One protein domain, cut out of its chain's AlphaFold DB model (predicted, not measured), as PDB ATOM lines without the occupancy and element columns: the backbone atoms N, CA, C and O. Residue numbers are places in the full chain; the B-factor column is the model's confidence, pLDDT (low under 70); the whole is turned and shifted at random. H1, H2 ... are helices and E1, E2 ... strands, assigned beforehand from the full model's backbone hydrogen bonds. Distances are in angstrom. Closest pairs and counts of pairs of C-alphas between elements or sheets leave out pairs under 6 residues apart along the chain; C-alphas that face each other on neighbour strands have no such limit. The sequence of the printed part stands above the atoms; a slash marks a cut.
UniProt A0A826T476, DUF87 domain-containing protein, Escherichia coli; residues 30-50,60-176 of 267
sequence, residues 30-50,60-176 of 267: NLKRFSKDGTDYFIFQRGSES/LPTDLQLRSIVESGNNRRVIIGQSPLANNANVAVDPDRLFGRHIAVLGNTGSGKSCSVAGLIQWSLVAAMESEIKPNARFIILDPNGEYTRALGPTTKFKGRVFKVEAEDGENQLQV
ATOM      1  N   ASN A  30      22.650  20.771 -27.305       91.50
ATOM      2  CA  ASN A  30      22.756  21.566 -28.524       91.50
ATOM      3  C   ASN A  30      21.404  22.189 -28.888       91.50
ATOM      4  O   ASN A  30      20.373  21.514 -28.879       91.50
ATOM      5  N   LEU A  31      21.404  23.472 -29.253       92.31
ATOM      6  CA  LEU A  31      20.221  24.170 -29.757       92.31
ATOM      7  C   LEU A  31      20.321  24.299 -31.280       92.31
ATOM      8  O   LEU A  31      21.184  25.009 -31.790       92.31
ATOM      9  N   LYS A  32      19.445  23.609 -32.012       91.56
ATOM     10  CA  LYS A  32      19.405  23.644 -33.479       91.56
ATOM     11  C   LYS A  32      18.373  24.666 -33.943       91.56
ATOM     12  O   LYS A  32      17.242  24.658 -33.461       91.56
ATOM     13  N   ARG A  33      18.770  25.538 -34.869       93.12
ATOM     14  CA  ARG A  33      17.875  26.497 -35.523       93.12
ATOM     15  C   ARG A  33      17.248  25.861 -36.754       93.12
ATOM     16  O   ARG A  33      17.955  25.283 -37.574       93.12
ATOM     17  N   PHE A  34      15.950  26.045 -36.897       92.31
ATOM     18  CA  PHE A  34      15.179  25.702 -38.076       92.31
ATOM     19  C   PHE A  34      14.436  26.946 -38.546       92.31
ATOM     20  O   PHE A  34      14.138  27.831 -37.747       92.31
ATOM     21  N   SER A  35      14.149  27.012 -39.839       92.44
ATOM     22  CA  SER A  35      13.383  28.105 -40.425       92.44
ATOM     23  C   SER A  35      12.299  27.503 -41.301       92.44
ATOM     24  O   SER A  35      12.589  26.634 -42.129       92.44
ATOM     25  N   LYS A  36      11.051  27.910 -41.080       90.31
ATOM     26  CA  LYS A  36       9.903  27.490 -41.883       90.31
ATOM     27  C   LYS A  36       9.008  28.699 -42.128       90.31
ATOM     28  O   LYS A  36       8.680  29.425 -41.191       90.31
ATOM     29  N   ASP A  37       8.662  28.926 -43.392       86.06
ATOM     30  CA  ASP A  37       7.801  30.032 -43.832       86.06
ATOM     31  C   ASP A  37       8.299  31.422 -43.373       86.06
ATOM     32  O   ASP A  37       7.516  32.309 -43.056       86.06
ATOM     33  N   GLY A  38       9.625  31.606 -43.298       87.44
ATOM     34  CA  GLY A  38      10.257  32.858 -42.853       87.44
ATOM     35  C   GLY A  38      10.320  33.046 -41.333       87.44
ATOM     36  O   GLY A  38      10.864  34.046 -40.869       87.44
ATOM     37  N   THR A  39       9.811  32.086 -40.556       87.69
ATOM     38  CA  THR A  39       9.850  32.113 -39.091       87.69
ATOM     39  C   THR A  39      10.909  31.155 -38.556       87.69
ATOM     40  O   THR A  39      10.865  29.947 -38.815       87.69
ATOM     41  N   ASP A  40      11.853  31.688 -37.779       89.12
ATOM     42  CA  ASP A  40      12.875  30.888 -37.106       89.12
ATOM     43  C   ASP A  40      12.312  30.256 -35.821       89.12
ATOM     44  O   ASP A  40      11.711  30.930 -34.984       89.12
ATOM     45  N   TYR A  41      12.553  28.958 -35.635       90.88
ATOM     46  CA  TYR A  41      12.272  28.234 -34.395       90.88
ATOM     47  C   TYR A  41      13.474  27.386 -33.980       90.88
ATOM     48  O   TYR A  41      14.320  27.011 -34.795       90.88
ATOM     49  N   PHE A  42      13.572  27.085 -32.687       93.62
ATOM     50  CA  PHE A  42      14.715  26.371 -32.132       93.62
ATOM     51  C   PHE A  42      14.277  25.070 -31.470       93.62
ATOM     52  O   PHE A  42      13.280  25.026 -30.755       93.62
ATOM     53  N   ILE A  43      15.051  24.008 -31.682       92.06
ATOM     54  CA  ILE A  43      14.848  22.717 -31.024       92.06
ATOM     55  C   ILE A  43      16.089  22.402 -30.202       92.06
ATOM     56  O   ILE A  43      17.198  22.300 -30.734       92.06
ATOM     57  N   PHE A  44      15.896  22.240 -28.896       92.88
ATOM     58  CA  PHE A  44      16.954  21.821 -27.991       92.88
ATOM     59  C   PHE A  44      17.047  20.297 -27.935       92.88
ATOM     60  O   PHE A  44      16.053  19.603 -27.715       92.88
ATOM     61  N   GLN A  45      18.258  19.778 -28.098       90.38
ATOM     62  CA  GLN A  45      18.583  18.365 -27.962       90.38
ATOM     63  C   GLN A  45      19.537  18.196 -26.781       90.38
ATOM     64  O   GLN A  45      20.584  18.840 -26.719       90.38
ATOM     65  N   ARG A  46      19.152  17.349 -25.821       88.00
ATOM     66  CA  ARG A  46      19.993  17.031 -24.660       88.00
ATOM     67  C   ARG A  46      21.169  16.160 -25.077       88.00
ATOM     68  O   ARG A  46      21.008  15.269 -25.905       88.00
ATOM     69  N   GLY A  47      22.298  16.363 -24.405       85.88
ATOM     70  CA  GLY A  47      23.549  15.698 -24.741       85.88
ATOM     71  C   GLY A  47      24.348  16.512 -25.751       85.88
ATOM     72  O   GLY A  47      23.795  17.183 -26.622       85.88
ATOM     73  N   SER A  48      25.666  16.484 -25.588       79.31
ATOM     74  CA  SER A  48      26.585  17.121 -26.518       79.31
ATOM     75  C   SER A  48      27.282  16.048 -27.337       79.31
ATOM     76  O   SER A  48      27.946  15.179 -26.779       79.31
ATOM     77  N   GLU A  49      27.129  16.119 -28.653       77.44
ATOM     78  CA  GLU A  49      27.885  15.291 -29.598       77.44
ATOM     79  C   GLU A  49      29.266  15.902 -29.899       77.44
ATOM     80  O   GLU A  49      30.156  15.219 -30.396       77.44
ATOM     81  N   SER A  50      29.466  17.187 -29.581       80.62
ATOM     82  CA  SER A  50      30.672  17.938 -29.936       80.62
ATOM     83  C   SER A  50      30.951  19.067 -28.946       80.62
ATOM     84  O   SER A  50      30.076  19.879 -28.646       80.62
ATOM     85  N   LEU A  60      25.337  35.589 -25.667       89.00
ATOM     86  CA  LEU A  60      24.146  35.558 -24.831       89.00
ATOM     87  C   LEU A  60      22.969  35.044 -25.671       89.00
ATOM     88  O   LEU A  60      22.771  35.531 -26.787       89.00
ATOM     89  N   PRO A  61      22.202  34.064 -25.171       90.38
ATOM     90  CA  PRO A  61      21.036  33.573 -25.883       90.38
ATOM     91  C   PRO A  61      19.941  34.643 -25.925       90.38
ATOM     92  O   PRO A  61      19.762  35.414 -24.983       90.38
ATOM     93  N   THR A  62      19.184  34.657 -27.016       92.00
ATOM     94  CA  THR A  62      17.960  35.463 -27.134       92.00
ATOM     95  C   THR A  62      16.830  34.875 -26.289       92.00
ATOM     96  O   THR A  62      16.838  33.687 -25.957       92.00
ATOM     97  N   ASP A  63      15.803  35.675 -26.009       90.69
ATOM     98  CA  ASP A  63      14.612  35.232 -25.274       90.69
ATOM     99  C   ASP A  63      13.943  34.005 -25.905       90.69
ATOM    100  O   ASP A  63      13.553  33.067 -25.207       90.69
ATOM    101  N   LEU A  64      13.855  33.983 -27.238       90.50
ATOM    102  CA  LEU A  64      13.283  32.868 -27.991       90.50
ATOM    103  C   LEU A  64      14.119  31.591 -27.823       90.50
ATOM    104  O   LEU A  64      13.567  30.503 -27.648       90.50
ATOM    105  N   GLN A  65      15.449  31.714 -27.821       92.69
ATOM    106  CA  GLN A  65      16.359  30.592 -27.588       92.69
ATOM    107  C   GLN A  65      16.262  30.078 -26.146       92.69
ATOM    108  O   GLN A  65      16.172  28.869 -25.945       92.69
ATOM    109  N   LEU A  66      16.223  30.971 -25.149       91.94
ATOM    110  CA  LEU A  66      16.073  30.599 -23.736       91.94
ATOM    111  C   LEU A  66      14.768  29.849 -23.477       91.94
ATOM    112  O   LEU A  66      14.789  28.785 -22.854       91.94
ATOM    113  N   ARG A  67      13.649  30.362 -24.006       91.44
ATOM    114  CA  ARG A  67      12.355  29.672 -23.935       91.44
ATOM    115  C   ARG A  67      12.428  28.310 -24.601       91.44
ATOM    116  O   ARG A  67      12.081  27.327 -23.966       91.44
ATOM    117  N   SER A  68      12.991  28.218 -25.804       91.88
ATOM    118  CA  SER A  68      13.131  26.940 -26.518       91.88
ATOM    119  C   SER A  68      13.979  25.908 -25.761       91.88
ATOM    120  O   SER A  68      13.745  24.709 -25.890       91.88
ATOM    121  N   ILE A  69      14.952  26.346 -24.953       91.69
ATOM    122  CA  ILE A  69      15.750  25.462 -24.089       91.69
ATOM    123  C   ILE A  69      14.926  24.985 -22.887       91.69
ATOM    124  O   ILE A  69      14.841  23.781 -22.644       91.69
ATOM    125  N   VAL A  70      14.319  25.901 -22.127       91.31
ATOM    126  CA  VAL A  70      13.574  25.559 -20.898       91.31
ATOM    127  C   VAL A  70      12.276  24.819 -21.205       91.31
ATOM    128  O   VAL A  70      11.876  23.916 -20.467       91.31
ATOM    129  N   GLU A  71      11.644  25.166 -22.321       91.38
ATOM    130  CA  GLU A  71      10.396  24.571 -22.777       91.38
ATOM    131  C   GLU A  71      10.577  23.301 -23.611       91.38
ATOM    132  O   GLU A  71       9.601  22.691 -24.052       91.38
ATOM    133  N   SER A  72      11.822  22.854 -23.767       87.81
ATOM    134  CA  SER A  72      12.140  21.621 -24.471       87.81
ATOM    135  C   SER A  72      11.639  20.369 -23.747       87.81
ATOM    136  O   SER A  72      11.649  20.273 -22.516       87.81
ATOM    137  N   GLY A  73      11.264  19.357 -24.531       83.62
ATOM    138  CA  GLY A  73      11.000  18.002 -24.049       83.62
ATOM    139  C   GLY A  73       9.605  17.452 -24.359       83.62
ATOM    140  O   GLY A  73       8.648  18.183 -24.592       83.62
ATOM    141  N   ASN A  74       9.542  16.119 -24.334       82.69
ATOM    142  CA  ASN A  74       8.355  15.262 -24.437       82.69
ATOM    143  C   ASN A  74       7.315  15.521 -23.329       82.69
ATOM    144  O   ASN A  74       7.725  15.701 -22.184       82.69
ATOM    145  N   ASN A  75       6.013  15.386 -23.613       84.69
ATOM    146  CA  ASN A  75       4.967  15.073 -22.621       84.69
ATOM    147  C   ASN A  75       4.880  16.022 -21.410       84.69
ATOM    148  O   ASN A  75       4.561  15.598 -20.298       84.69
ATOM    149  N   ARG A  76       5.144  17.314 -21.623       87.94
ATOM    150  CA  ARG A  76       5.168  18.375 -20.601       87.94
ATOM    151  C   ARG A  76       3.760  18.790 -20.155       87.94
ATOM    152  O   ARG A  76       3.337  19.918 -20.377       87.94
ATOM    153  N   ARG A  77       3.021  17.851 -19.567       89.69
ATOM    154  CA  ARG A  77       1.588  17.992 -19.260       89.69
ATOM    155  C   ARG A  77       1.301  18.837 -18.020       89.69
ATOM    156  O   ARG A  77       0.217  19.393 -17.920       89.69
ATOM    157  N   VAL A  78       2.244  18.938 -17.081       92.81
ATOM    158  CA  VAL A  78       2.024  19.635 -15.804       92.81
ATOM    159  C   VAL A  78       2.965  20.826 -15.697       92.81
ATOM    160  O   VAL A  78       4.172  20.642 -15.564       92.81
ATOM    161  N   ILE A  79       2.430  22.047 -15.726       93.62
ATOM    162  CA  ILE A  79       3.202  23.268 -15.459       93.62
ATOM    163  C   ILE A  79       3.369  23.414 -13.943       93.62
ATOM    164  O   ILE A  79       2.388  23.416 -13.209       93.62
ATOM    165  N   ILE A  80       4.614  23.540 -13.479       93.00
ATOM    166  CA  ILE A  80       4.960  23.656 -12.049       93.00
ATOM    167  C   ILE A  80       5.433  25.060 -11.657       93.00
ATOM    168  O   ILE A  80       5.664  25.342 -10.486       93.00
ATOM    169  N   GLY A  81       5.620  25.942 -12.636       92.06
ATOM    170  CA  GLY A  81       6.038  27.316 -12.404       92.06
ATOM    171  C   GLY A  81       6.594  27.967 -13.659       92.06
ATOM    172  O   GLY A  81       6.545  27.406 -14.753       92.06
ATOM    173  N   GLN A  82       7.154  29.158 -13.482       93.00
ATOM    174  CA  GLN A  82       7.845  29.905 -14.527       93.00
ATOM    175  C   GLN A  82       9.264  30.213 -14.072       93.00
ATOM    176  O   GLN A  82       9.503  30.413 -12.882       93.00
ATOM    177  N   SER A  83      10.208  30.232 -15.011       91.38
ATOM    178  CA  SER A  83      11.601  30.571 -14.726       91.38
ATOM    179  C   SER A  83      11.865  32.047 -15.040       91.38
ATOM    180  O   SER A  83      11.933  32.401 -16.222       91.38
ATOM    181  N   PRO A  84      12.082  32.913 -14.027       87.31
ATOM    182  CA  PRO A  84      12.401  34.323 -14.261       87.31
ATOM    183  C   PRO A  84      13.711  34.497 -15.039       87.31
ATOM    184  O   PRO A  84      13.860  35.427 -15.822       87.31
ATOM    185  N   LEU A  85      14.645  33.553 -14.872       85.31
ATOM    186  CA  LEU A  85      15.948  33.544 -15.542       85.31
ATOM    187  C   LEU A  85      15.863  33.202 -17.039       85.31
ATOM    188  O   LEU A  85      16.829  33.411 -17.765       85.31
ATOM    189  N   ALA A  86      14.731  32.671 -17.500       86.88
ATOM    190  CA  ALA A  86      14.495  32.309 -18.895       86.88
ATOM    191  C   ALA A  86      13.303  33.079 -19.476       86.88
ATOM    192  O   ALA A  86      12.462  32.505 -20.166       86.88
ATOM    193  N   ASN A  87      13.206  34.375 -19.162       87.00
ATOM    194  CA  ASN A  87      12.135  35.261 -19.625       87.00
ATOM    195  C   ASN A  87      10.723  34.690 -19.369       87.00
ATOM    196  O   ASN A  87       9.884  34.600 -20.277       87.00
ATOM    197  N   ASN A  88      10.502  34.247 -18.127       89.06
ATOM    198  CA  ASN A  88       9.266  33.625 -17.646       89.06
ATOM    199  C   ASN A  88       8.822  32.399 -18.459       89.06
ATOM    200  O   ASN A  88       7.630  32.118 -18.553       89.06
ATOM    201  N   ALA A  89       9.776  31.655 -19.032       91.50
ATOM    202  CA  ALA A  89       9.501  30.379 -19.684       91.50
ATOM    203  C   ALA A  89       8.740  29.442 -18.738       91.50
ATOM    204  O   ALA A  89       9.102  29.303 -17.562       91.50
ATOM    205  N   ASN A  90       7.721  28.769 -19.266       93.19
ATOM    206  CA  ASN A  90       6.948  27.800 -18.509       93.19
ATOM    207  C   ASN A  90       7.835  26.600 -18.181       93.19
ATOM    208  O   ASN A  90       8.398  25.958 -19.068       93.19
ATOM    209  N   VAL A  91       7.935  26.258 -16.900       93.31
ATOM    210  CA  VAL A  91       8.596  25.044 -16.430       93.31
ATOM    211  C   VAL A  91       7.520  23.988 -16.248       93.31
ATOM    212  O   VAL A  91       6.679  24.085 -15.357       93.31
ATOM    213  N   ALA A  92       7.546  22.979 -17.109       94.00
ATOM    214  CA  ALA A  92       6.587  21.890 -17.106       94.00
ATOM    215  C   ALA A  92       7.279  20.529 -17.087       94.00
ATOM    216  O   ALA A  92       8.377  20.359 -17.624       94.00
ATOM    217  N   VAL A  93       6.612  19.572 -16.453       92.00
ATOM    218  CA  VAL A  93       7.106  18.225 -16.178       92.00
ATOM    219  C   VAL A  93       6.182  17.176 -16.783       92.00
ATOM    220  O   VAL A  93       4.988  17.402 -16.989       92.00
ATOM    221  N   ASP A  94       6.768  16.018 -17.072       91.25
ATOM    222  CA  ASP A  94       6.031  14.820 -17.453       91.25
ATOM    223  C   ASP A  94       5.651  14.047 -16.179       91.25
ATOM    224  O   ASP A  94       6.556  13.522 -15.518       91.25
ATOM    225  N   PRO A  95       4.357  13.980 -15.807       88.94
ATOM    226  CA  PRO A  95       3.923  13.343 -14.568       88.94
ATOM    227  C   PRO A  95       4.293  11.856 -14.510       88.94
ATOM    228  O   PRO A  95       4.640  11.373 -13.436       88.94
ATOM    229  N   ASP A  96       4.330  11.146 -15.643       88.81
ATOM    230  CA  ASP A  96       4.681   9.718 -15.659       88.81
ATOM    231  C   ASP A  96       6.156   9.509 -15.308       88.81
ATOM    232  O   ASP A  96       6.514   8.597 -14.565       88.81
ATOM    233  N   ARG A  97       7.039  10.385 -15.797       89.56
ATOM    234  CA  ARG A  97       8.470  10.342 -15.447       89.56
ATOM    235  C   ARG A  97       8.735  10.812 -14.028       89.56
ATOM    236  O   ARG A  97       9.677  10.332 -13.403       89.56
ATOM    237  N   LEU A  98       7.945  11.779 -13.575       90.81
ATOM    238  CA  LEU A  98       8.026  12.360 -12.250       90.81
ATOM    239  C   LEU A  98       7.617  11.309 -11.205       90.81
ATOM    240  O   LEU A  98       8.448  10.897 -10.406       90.81
ATOM    241  N   PHE A  99       6.384  10.804 -11.261       90.38
ATOM    242  CA  PHE A  99       5.851   9.856 -10.275       90.38
ATOM    243  C   PHE A  99       6.246   8.399 -10.529       90.38
ATOM    244  O   PHE A  99       6.241   7.598  -9.599       90.38
ATOM    245  N   GLY A 100       6.639   8.045 -11.756       90.69
ATOM    246  CA  GLY A 100       7.217   6.732 -12.059       90.69
ATOM    247  C   GLY A 100       8.628   6.541 -11.492       90.69
ATOM    248  O   GLY A 100       9.183   5.448 -11.575       90.69
ATOM    249  N   ARG A 101       9.229   7.592 -10.921       90.31
ATOM    250  CA  ARG A 101      10.522   7.555 -10.233       90.31
ATOM    251  C   ARG A 101      10.375   8.096  -8.814       90.31
ATOM    252  O   ARG A 101       9.457   8.848  -8.506       90.31
ATOM    253  N   HIS A 102      11.309   7.738  -7.938       91.44
ATOM    254  CA  HIS A 102      11.384   8.364  -6.620       91.44
ATOM    255  C   HIS A 102      11.902   9.797  -6.745       91.44
ATOM    256  O   HIS A 102      12.878  10.057  -7.452       91.44
ATOM    257  N   ILE A 103      11.256  10.720  -6.035       93.06
ATOM    258  CA  ILE A 103      11.619  12.137  -5.995       93.06
ATOM    259  C   ILE A 103      11.917  12.532  -4.560       93.06
ATOM    260  O   ILE A 103      11.204  12.145  -3.638       93.06
ATOM    261  N   ALA A 104      12.945  13.361  -4.397       94.19
ATOM    262  CA  ALA A 104      13.230  14.058  -3.157       94.19
ATOM    263  C   ALA A 104      13.057  15.568  -3.368       94.19
ATOM    264  O   ALA A 104      13.686  16.150  -4.252       94.19
ATOM    265  N   VAL A 105      12.220  16.202  -2.543       93.56
ATOM    266  CA  VAL A 105      12.105  17.666  -2.461       93.56
ATOM    267  C   VAL A 105      12.920  18.130  -1.258       93.56
ATOM    268  O   VAL A 105      12.564  17.859  -0.112       93.56
ATOM    269  N   LEU A 106      14.039  18.803  -1.522       94.06
ATOM    270  CA  LEU A 106      15.029  19.191  -0.517       94.06
ATOM    271  C   LEU A 106      15.076  20.714  -0.366       94.06
ATOM    272  O   LEU A 106      14.919  21.448  -1.337       94.06
ATOM    273  N   GLY A 107      15.320  21.191   0.854       92.62
ATOM    274  CA  GLY A 107      15.453  22.617   1.143       92.62
ATOM    275  C   GLY A 107      15.479  22.923   2.640       92.62
ATOM    276  O   GLY A 107      15.028  22.124   3.465       92.62
ATOM    277  N   ASN A 108      15.965  24.103   3.013       93.25
ATOM    278  CA  ASN A 108      15.979  24.548   4.411       93.25
ATOM    279  C   ASN A 108      14.560  24.830   4.933       93.25
ATOM    280  O   ASN A 108      13.582  24.868   4.172       93.25
ATOM    281  N   THR A 109      14.397  24.990   6.243       89.25
ATOM    282  CA  THR A 109      13.126  25.451   6.826       89.25
ATOM    283  C   THR A 109      12.737  26.803   6.221       89.25
ATOM    284  O   THR A 109      13.595  27.649   6.001       89.25
ATOM    285  N   GLY A 110      11.462  26.971   5.859       88.69
ATOM    286  CA  GLY A 110      10.965  28.188   5.201       88.69
ATOM    287  C   GLY A 110      11.242  28.305   3.694       88.69
ATOM    288  O   GLY A 110      10.685  29.186   3.055       88.69
ATOM    289  N   SER A 111      12.009  27.396   3.080       91.50
ATOM    290  CA  SER A 111      12.298  27.436   1.627       91.50
ATOM    291  C   SER A 111      11.137  27.000   0.717       91.50
ATOM    292  O   SER A 111      11.294  26.945  -0.498       91.50
ATOM    293  N   GLY A 112       9.976  26.661   1.287       92.19
ATOM    294  CA  GLY A 112       8.801  26.257   0.509       92.19
ATOM    295  C   GLY A 112       8.750  24.775   0.124       92.19
ATOM    296  O   GLY A 112       8.079  24.441  -0.848       92.19
ATOM    297  N   LYS A 113       9.396  23.870   0.877       94.12
ATOM    298  CA  LYS A 113       9.308  22.410   0.649       94.12
ATOM    299  C   LYS A 113       7.861  21.902   0.600       94.12
ATOM    300  O   LYS A 113       7.448  21.354  -0.416       94.12
ATOM    301  N   SER A 114       7.086  22.131   1.664       93.06
ATOM    302  CA  SER A 114       5.692  21.672   1.759       93.06
ATOM    303  C   SER A 114       4.809  22.322   0.693       93.06
ATOM    304  O   SER A 114       3.989  21.650   0.076       93.06
ATOM    305  N   CYS A 115       5.044  23.607   0.399       93.38
ATOM    306  CA  CYS A 115       4.376  24.325  -0.689       93.38
ATOM    307  C   CYS A 115       4.670  23.687  -2.056       93.38
ATOM    308  O   CYS A 115       3.751  23.448  -2.831       93.38
ATOM    309  N   SER A 116       5.929  23.334  -2.321       94.19
ATOM    310  CA  SER A 116       6.341  22.691  -3.573       94.19
ATOM    311  C   SER A 116       5.716  21.306  -3.728       94.19
ATOM    312  O   SER A 116       5.226  20.978  -4.804       94.19
ATOM    313  N   VAL A 117       5.683  20.503  -2.657       94.62
ATOM    314  CA  VAL A 117       5.038  19.178  -2.660       94.62
ATOM    315  C   VAL A 117       3.531  19.308  -2.878       94.62
ATOM    316  O   VAL A 117       2.978  18.640  -3.751       94.62
ATOM    317  N   ALA A 118       2.867  20.191  -2.128       94.81
ATOM    318  CA  ALA A 118       1.438  20.437  -2.278       94.81
ATOM    319  C   ALA A 118       1.110  20.930  -3.694       94.81
ATOM    320  O   ALA A 118       0.200  20.397  -4.322       94.81
ATOM    321  N   GLY A 119       1.882  21.883  -4.221       94.69
ATOM    322  CA  GLY A 119       1.755  22.379  -5.587       94.69
ATOM    323  C   GLY A 119       1.886  21.256  -6.608       94.69
ATOM    324  O   GLY A 119       0.993  21.082  -7.430       94.69
ATOM    325  N   LEU A 120       2.928  20.425  -6.506       94.69
ATOM    326  CA  LEU A 120       3.163  19.307  -7.423       94.69
ATOM    327  C   LEU A 120       1.958  18.368  -7.518       94.69
ATOM    328  O   LEU A 120       1.546  17.993  -8.617       94.69
ATOM    329  N   ILE A 121       1.381  18.014  -6.369       94.00
ATOM    330  CA  ILE A 121       0.193  17.161  -6.285       94.00
ATOM    331  C   ILE A 121      -1.008  17.877  -6.908       94.00
ATOM    332  O   ILE A 121      -1.685  17.312  -7.764       94.00
ATOM    333  N   GLN A 122      -1.252  19.131  -6.524       93.81
ATOM    334  CA  GLN A 122      -2.391  19.907  -7.010       93.81
ATOM    335  C   GLN A 122      -2.344  20.137  -8.521       93.81
ATOM    336  O   GLN A 122      -3.332  19.864  -9.197       93.81
ATOM    337  N   TRP A 123      -1.216  20.601  -9.064       94.38
ATOM    338  CA  TRP A 123      -1.043  20.835 -10.499       94.38
ATOM    339  C   TRP A 123      -1.220  19.542 -11.296       94.38
ATOM    340  O   TRP A 123      -1.873  19.550 -12.335       94.38
ATOM    341  N   SER A 124      -0.711  18.419 -10.780       92.69
ATOM    342  CA  SER A 124      -0.865  17.115 -11.432       92.69
ATOM    343  C   SER A 124      -2.315  16.634 -11.431       92.69
ATOM    344  O   SER A 124      -2.801  16.162 -12.454       92.69
ATOM    345  N   LEU A 125      -3.024  16.781 -10.307       91.44
ATOM    346  CA  LEU A 125      -4.443  16.430 -10.214       91.44
ATOM    347  C   LEU A 125      -5.303  17.306 -11.128       91.44
ATOM    348  O   LEU A 125      -6.196  16.786 -11.788       91.44
ATOM    349  N   VAL A 126      -5.024  18.610 -11.194       91.56
ATOM    350  CA  VAL A 126      -5.730  19.538 -12.088       91.56
ATOM    351  C   VAL A 126      -5.517  19.153 -13.548       91.56
ATOM    352  O   VAL A 126      -6.496  18.949 -14.254       91.56
ATOM    353  N   ALA A 127      -4.267  18.961 -13.976       90.56
ATOM    354  CA  ALA A 127      -3.964  18.559 -15.349       90.56
ATOM    355  C   ALA A 127      -4.622  17.215 -15.725       90.56
ATOM    356  O   ALA A 127      -5.086  17.028 -16.850       90.56
ATOM    357  N   ALA A 128      -4.700  16.279 -14.773       89.31
ATOM    358  CA  ALA A 128      -5.383  15.006 -14.972       89.31
ATOM    359  C   ALA A 128      -6.911  15.173 -15.093       89.31
ATOM    360  O   ALA A 128      -7.518  14.530 -15.941       89.31
ATOM    361  N   MET A 129      -7.524  16.051 -14.291       87.88
ATOM    362  CA  MET A 129      -8.962  16.362 -14.360       87.88
ATOM    363  C   MET A 129      -9.353  17.117 -15.640       87.88
ATOM    364  O   MET A 129     -10.491  17.017 -16.083       87.88
ATOM    365  N   GLU A 130      -8.429  17.879 -16.228       87.69
ATOM    366  CA  GLU A 130      -8.634  18.534 -17.528       87.69
ATOM    367  C   GLU A 130      -8.554  17.540 -18.694       87.69
ATOM    368  O   GLU A 130      -9.234  17.714 -19.704       87.69
ATOM    369  N   SER A 131      -7.737  16.491 -18.556       82.62
ATOM    370  CA  SER A 131      -7.533  15.478 -19.600       82.62
ATOM    371  C   SER A 131      -8.577  14.357 -19.557       82.62
ATOM    372  O   SER A 131      -8.941  13.806 -20.594       82.62
ATOM    373  N   GLU A 132      -9.058  14.001 -18.366       78.81
ATOM    374  CA  GLU A 132      -9.997  12.906 -18.135       78.81
ATOM    375  C   GLU A 132     -11.120  13.342 -17.189       78.81
ATOM    376  O   GLU A 132     -10.883  13.997 -16.179       78.81
ATOM    377  N   ILE A 133     -12.353  12.889 -17.448       70.12
ATOM    378  CA  ILE A 133     -13.527  13.227 -16.619       70.12
ATOM    379  C   ILE A 133     -13.352  12.749 -15.163       70.12
ATOM    380  O   ILE A 133     -13.880  13.361 -14.233       70.12
ATOM    381  N   LYS A 134     -12.631  11.639 -14.943       76.94
ATOM    382  CA  LYS A 134     -12.411  11.068 -13.606       76.94
ATOM    383  C   LYS A 134     -11.065  10.332 -13.506       76.94
ATOM    384  O   LYS A 134     -11.044   9.103 -13.581       76.94
ATOM    385  N   PRO A 135      -9.951  11.055 -13.296       81.75
ATOM    386  CA  PRO A 135      -8.635  10.438 -13.194       81.75
ATOM    387  C   PRO A 135      -8.532   9.560 -11.939       81.75
ATOM    388  O   PRO A 135      -8.878   9.980 -10.832       81.75
ATOM    389  N   ASN A 136      -8.013   8.337 -12.080       87.31
ATOM    390  CA  ASN A 136      -7.765   7.420 -10.956       87.31
ATOM    391  C   ASN A 136      -6.420   7.718 -10.263       87.31
ATOM    392  O   ASN A 136      -5.558   6.850 -10.133       87.31
ATOM    393  N   ALA A 137      -6.227   8.964  -9.831       87.75
ATOM    394  CA  ALA A 137      -5.029   9.395  -9.117       87.75
ATOM    395  C   ALA A 137      -5.222   9.262  -7.598       87.75
ATOM    396  O   ALA A 137      -6.208   9.749  -7.042       87.75
ATOM    397  N   ARG A 138      -4.273   8.617  -6.907       91.06
ATOM    398  CA  ARG A 138      -4.299   8.445  -5.447       91.06
ATOM    399  C   ARG A 138      -2.984   8.906  -4.837       91.06
ATOM    400  O   ARG A 138      -1.939   8.329  -5.117       91.06
ATOM    401  N   PHE A 139      -3.065   9.906  -3.967       93.69
ATOM    402  CA  PHE A 139      -1.944  10.374  -3.159       93.69
ATOM    403  C   PHE A 139      -2.202  10.024  -1.696       93.69
ATOM    404  O   PHE A 139      -3.282  10.293  -1.172       93.69
ATOM    405  N   ILE A 140      -1.209   9.417  -1.045       94.62
ATOM    406  CA  ILE A 140      -1.211   9.152   0.395       94.62
ATOM    407  C   ILE A 140      -0.105  10.010   0.992       94.62
ATOM    408  O   ILE A 140       1.055   9.886   0.598       94.62
ATOM    409  N   ILE A 141      -0.474  10.893   1.913       94.56
ATOM    410  CA  ILE A 141       0.450  11.831   2.547       94.56
ATOM    411  C   ILE A 141       0.534  11.468   4.022       94.56
ATOM    412  O   ILE A 141      -0.477  11.442   4.718       94.56
ATOM    413  N   LEU A 142       1.748  11.185   4.482       93.94
ATOM    414  CA  LEU A 142       2.048  11.054   5.901       93.94
ATOM    415  C   LEU A 142       2.432  12.445   6.407       93.94
ATOM    416  O   LEU A 142       3.516  12.937   6.103       93.94
ATOM    417  N   ASP A 143       1.504  13.091   7.108       92.56
ATOM    418  CA  ASP A 143       1.602  14.497   7.500       92.56
ATOM    419  C   ASP A 143       1.732  14.644   9.025       92.56
ATOM    420  O   ASP A 143       0.731  14.868   9.706       92.56
ATOM    421  N   PRO A 144       2.945  14.509   9.589       88.56
ATOM    422  CA  PRO A 144       3.146  14.620  11.033       88.56
ATOM    423  C   PRO A 144       2.861  16.029  11.578       88.56
ATOM    424  O   PRO A 144       2.574  16.165  12.762       88.56
ATOM    425  N   ASN A 145       2.930  17.064  10.732       87.44
ATOM    426  CA  ASN A 145       2.753  18.463  11.137       87.44
ATOM    427  C   ASN A 145       1.339  19.007  10.850       87.44
ATOM    428  O   ASN A 145       1.019  20.119  11.266       87.44
ATOM    429  N   GLY A 146       0.504  18.274  10.108       87.12
ATOM    430  CA  GLY A 146      -0.831  18.723   9.698       87.12
ATOM    431  C   GLY A 146      -0.839  19.855   8.655       87.12
ATOM    432  O   GLY A 146      -1.847  20.551   8.511       87.12
ATOM    433  N   GLU A 147       0.260  20.075   7.927       89.56
ATOM    434  CA  GLU A 147       0.415  21.194   6.985       89.56
ATOM    435  C   GLU A 147      -0.419  21.030   5.701       89.56
ATOM    436  O   GLU A 147      -0.832  22.022   5.092       89.56
ATOM    437  N   TYR A 148      -0.701  19.796   5.277       93.50
ATOM    438  CA  TYR A 148      -1.298  19.511   3.968       93.50
ATOM    439  C   TYR A 148      -2.829  19.506   3.983       93.50
ATOM    440  O   TYR A 148      -3.451  19.653   2.927       93.50
ATOM    441  N   THR A 149      -3.456  19.407   5.159       90.06
ATOM    442  CA  THR A 149      -4.925  19.365   5.294       90.06
ATOM    443  C   THR A 149      -5.597  20.591   4.673       90.06
ATOM    444  O   THR A 149      -6.600  20.460   3.976       90.06
ATOM    445  N   ARG A 150      -5.018  21.788   4.826       89.88
ATOM    446  CA  ARG A 150      -5.580  23.016   4.227       89.88
ATOM    447  C   ARG A 150      -5.480  23.039   2.701       89.88
ATOM    448  O   ARG A 150      -6.281  23.691   2.043       89.88
ATOM    449  N   ALA A 151      -4.480  22.356   2.148       92.06
ATOM    450  CA  ALA A 151      -4.175  22.367   0.723       92.06
ATOM    451  C   ALA A 151      -4.895  21.252  -0.051       92.06
ATOM    452  O   ALA A 151      -5.193  21.418  -1.233       92.06
ATOM    453  N   LEU A 152      -5.166  20.117   0.602       93.25
ATOM    454  CA  LEU A 152      -5.666  18.899  -0.046       93.25
ATOM    455  C   LEU A 152      -6.854  18.247   0.676       93.25
ATOM    456  O   LEU A 152      -7.357  17.231   0.206       93.25
ATOM    457  N   GLY A 153      -7.301  18.790   1.807       90.44
ATOM    458  CA  GLY A 153      -8.322  18.185   2.663       90.44
ATOM    459  C   GLY A 153      -9.761  18.264   2.131       90.44
ATOM    460  O   GLY A 153      -9.988  18.622   0.967       90.44
ATOM    461  N   PRO A 154     -10.754  17.955   2.987       89.00
ATOM    462  CA  PRO A 154     -12.146  17.747   2.580       89.00
ATOM    463  C   PRO A 154     -12.822  18.991   1.994       89.00
ATOM    464  O   PRO A 154     -13.665  18.876   1.108       89.00
ATOM    465  N   THR A 155     -12.433  20.179   2.466       88.50
ATOM    466  CA  THR A 155     -12.976  21.477   2.033       88.50
ATOM    467  C   THR A 155     -12.401  21.959   0.701       88.50
ATOM    468  O   THR A 155     -12.897  22.921   0.118       88.50
ATOM    469  N   THR A 156     -11.351  21.306   0.202       90.44
ATOM    470  CA  THR A 156     -10.699  21.674  -1.055       90.44
ATOM    471  C   THR A 156     -11.398  21.023  -2.245       90.44
ATOM    472  O   THR A 156     -12.101  20.020  -2.108       90.44
ATOM    473  N   LYS A 157     -11.147  21.527  -3.460       88.81
ATOM    474  CA  LYS A 157     -11.688  20.932  -4.698       88.81
ATOM    475  C   LYS A 157     -11.312  19.457  -4.897       88.81
ATOM    476  O   LYS A 157     -11.999  18.746  -5.623       88.81
ATOM    477  N   PHE A 158     -10.240  18.999  -4.248       88.81
ATOM    478  CA  PHE A 158      -9.747  17.625  -4.334       88.81
ATOM    479  C   PHE A 158     -10.469  16.667  -3.379       88.81
ATOM    480  O   PHE A 158     -10.350  15.455  -3.552       88.81
ATOM    481  N   LYS A 159     -11.223  17.191  -2.397       88.81
ATOM    482  CA  LYS A 159     -12.002  16.418  -1.413       88.81
ATOM    483  C   LYS A 159     -11.183  15.305  -0.740       88.81
ATOM    484  O   LYS A 159     -11.654  14.174  -0.601       88.81
ATOM    485  N   GLY A 160      -9.937  15.599  -0.363       90.50
ATOM    486  CA  GLY A 160      -9.057  14.608   0.249       90.50
ATOM    487  C   GLY A 160      -9.587  14.133   1.598       90.50
ATOM    488  O   GLY A 160     -10.206  14.883   2.351       90.50
ATOM    489  N   ARG A 161      -9.341  12.858   1.901       91.19
ATOM    490  CA  ARG A 161      -9.749  12.229   3.159       91.19
ATOM    491  C   ARG A 161      -8.639  12.393   4.183       91.19
ATOM    492  O   ARG A 161      -7.509  11.983   3.929       91.19
ATOM    493  N   VAL A 162      -8.979  12.957   5.333       91.19
ATOM    494  CA  VAL A 162      -8.050  13.153   6.447       91.19
ATOM    495  C   VAL A 162      -8.362  12.127   7.525       91.19
ATOM    496  O   VAL A 162      -9.531  11.944   7.871       91.19
ATOM    497  N   PHE A 163      -7.315  11.457   8.006       91.88
ATOM    498  CA  PHE A 163      -7.369  10.484   9.091       91.88
ATOM    499  C   PHE A 163      -6.457  10.946  10.230       91.88
ATOM    500  O   PHE A 163      -5.261  11.133   9.995       91.88
ATOM    501  N   LYS A 164      -6.993  11.117  11.444       89.62
ATOM    502  CA  LYS A 164      -6.239  11.566  12.631       89.62
ATOM    503  C   LYS A 164      -6.518  10.703  13.860       89.62
ATOM    504  O   LYS A 164      -7.552  10.055  13.936       89.62
ATOM    505  N   VAL A 165      -5.587  10.697  14.817       86.19
ATOM    506  CA  VAL A 165      -5.711   9.935  16.077       86.19
ATOM    507  C   VAL A 165      -6.748  10.543  17.027       86.19
ATOM    508  O   VAL A 165      -7.376   9.812  17.779       86.19
ATOM    509  N   GLU A 166      -6.956  11.852  16.985       84.81
ATOM    510  CA  GLU A 166      -8.023  12.538  17.718       84.81
ATOM    511  C   GLU A 166      -8.820  13.325  16.683       84.81
ATOM    512  O   GLU A 166      -8.498  14.468  16.370       84.81
ATOM    513  N   ALA A 167      -9.757  12.645  16.020       82.62
ATOM    514  CA  ALA A 167     -10.559  13.270  14.979       82.62
ATOM    515  C   ALA A 167     -11.599  14.221  15.586       82.62
ATOM    516  O   ALA A 167     -12.305  13.865  16.528       82.62
ATOM    517  N   GLU A 168     -11.703  15.418  15.011       79.12
ATOM    518  CA  GLU A 168     -12.768  16.381  15.302       79.12
ATOM    519  C   GLU A 168     -14.021  16.094  14.448       79.12
ATOM    520  O   GLU A 168     -13.991  15.278  13.518       79.12
ATOM    521  N   ASP A 169     -15.130  16.784  14.738       69.31
ATOM    522  CA  ASP A 169     -16.385  16.645  13.992       69.31
ATOM    523  C   ASP A 169     -16.179  16.902  12.487       69.31
ATOM    524  O   ASP A 169     -15.854  18.007  12.048       69.31
ATOM    525  N   GLY A 170     -16.391  15.860  11.677       71.38
ATOM    526  CA  GLY A 170     -16.218  15.892  10.219       71.38
ATOM    527  C   GLY A 170     -14.891  15.318   9.704       71.38
ATOM    528  O   GLY A 170     -14.708  15.214   8.488       71.38
ATOM    529  N   GLU A 171     -13.985  14.893  10.588       79.69
ATOM    530  CA  GLU A 171     -12.750  14.186  10.233       79.69
ATOM    531  C   GLU A 171     -12.883  12.666  10.437       79.69
ATOM    532  O   GLU A 171     -13.764  12.185  11.147       79.69
ATOM    533  N   ASN A 172     -12.022  11.868   9.790       88.00
ATOM    534  CA  ASN A 172     -12.039  10.418   9.999       88.00
ATOM    535  C   ASN A 172     -11.076  10.044  11.126       88.00
ATOM    536  O   ASN A 172      -9.906  10.428  11.113       88.00
ATOM    537  N   GLN A 173     -11.538   9.208  12.050       90.56
ATOM    538  CA  GLN A 173     -10.668   8.592  13.043       90.56
ATOM    539  C   GLN A 173      -9.689   7.630  12.352       90.56
ATOM    540  O   GLN A 173     -10.091   6.710  11.636       90.56
ATOM    541  N   LEU A 174      -8.389   7.826  12.572       90.50
ATOM    542  CA  LEU A 174      -7.354   6.895  12.152       90.50
ATOM    543  C   LEU A 174      -7.432   5.660  13.047       90.50
ATOM    544  O   LEU A 174      -7.104   5.705  14.231       90.50
ATOM    545  N   GLN A 175      -7.858   4.550  12.459       88.00
ATOM    546  CA  GLN A 175      -7.887   3.256  13.120       88.00
ATOM    547  C   GLN A 175      -6.816   2.372  12.496       88.00
ATOM    548  O   GLN A 175      -6.844   2.095  11.296       88.00
ATOM    549  N   VAL A 176      -5.863   1.936  13.318       85.75
ATOM    550  CA  VAL A 176      -4.864   0.945  12.917       85.75
ATOM    551  C   VAL A 176      -5.257  -0.381  13.554       85.75
ATOM    552  O   VAL A 176      -5.275  -0.470  14.782       85.75
TER     553      VAL A 176
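What this domain is: This is residues 30 to 50 and 60 to 176 of the 267 residues of the protein "DUF87 domain-containing protein" of Escherichia coli (UniProt A0A826T476). Picture a long, loose row of small parts: the hairpin E1 and E2 at one end, then the short helix H1, then a second hairpin E3 and E4, then the long helix H3 standing across the row, and beyond it the tiny helix H4 and a looped end, residues 164 to 176. The short helix H2 sits near H3 after E4, and residues 107 to 112 stick out before H3. The printed part has 138 residues with four named helices and four named strands, in the order E1, E2, H1, E3, E4, H2, H3, H4; both two-stranded sheets are antiparallel. The class is mixed, helices and strands, with 62 residues, under half, in named elements. The whole is loose, with a radius of gyration of the C-alphas of 19.9 A, and elongated, spanning 64 by 38 by 25 A.

Where its parts are: Find C-alpha 30 at (22.756, 21.566, -28.524); from there E1, residues 30 to 36, runs 19.5 A, and E2, residues 39 to 46, returns over 23.2 A. Next look for H1, residues 63 to 70, 10.7 A long. E3 is residues 78 to 83, 14.6 A, and E4 is residues 89 to 93, 12.9 A. H2, residues 95 to 99, comes next. H3, residues 113 to 131, runs 27.2 A from C-alpha 113 at (9.308, 22.410, 0.649). H4, residues 149 to 152, ends with C-alpha 152 at (-5.666, 18.899, -0.046).

How they stand to each other: Start at the hairpin E1 and E2, antiparallel at 154 degrees, where N 32 and O 43 are 2.9 A apart, within hydrogen-bond range. Going outward, the closest C-alphas of E2 and H1 are those of Phe 44 and Ile 69, 5.5 A apart. The closest of H1 and E4 are those of Arg 67 and Ala 89, 5.2 A. In the hairpin E3 and E4, antiparallel at 146 degrees, N 80 and O 91 are 2.8 A apart, within hydrogen-bond range. The closest C-alphas of E3 and H3 are those of Val 78 and Ser 124, 5.8 A. H2 and H3 are close but not clearly touching, with Pro 95 and Ser 124 closest at 6.9 A between C-alphas. H3, with residues 118 to 122 alone, only just touches H4, with 3 pairs of C-alphas within 8 A, the closest those of Ala 118 and Ala 151, 6.7 A. E2 and H3 are apart. In H1, H2 and H3 every O i to N i+4 pair is within hydrogen-bond range; H4 is too short for such a pair, and its one O i to N i+3 pair is not within range.

The domain as a whole: Look to Gly 38 and Glu 166 for the two C-alphas farthest apart, 66.5 A. Residues 51 to 59 are not printed, and C-alphas 50 and 60 are 19.5 A apart across this cut. The links from H2 to H3 and from H3 to H4 are long. Near the far end, residues 163 to 164 pair with residues 172 to 173, parallel. The mean pLDDT of the printed part is 89.5, and Asp 169 is under 70.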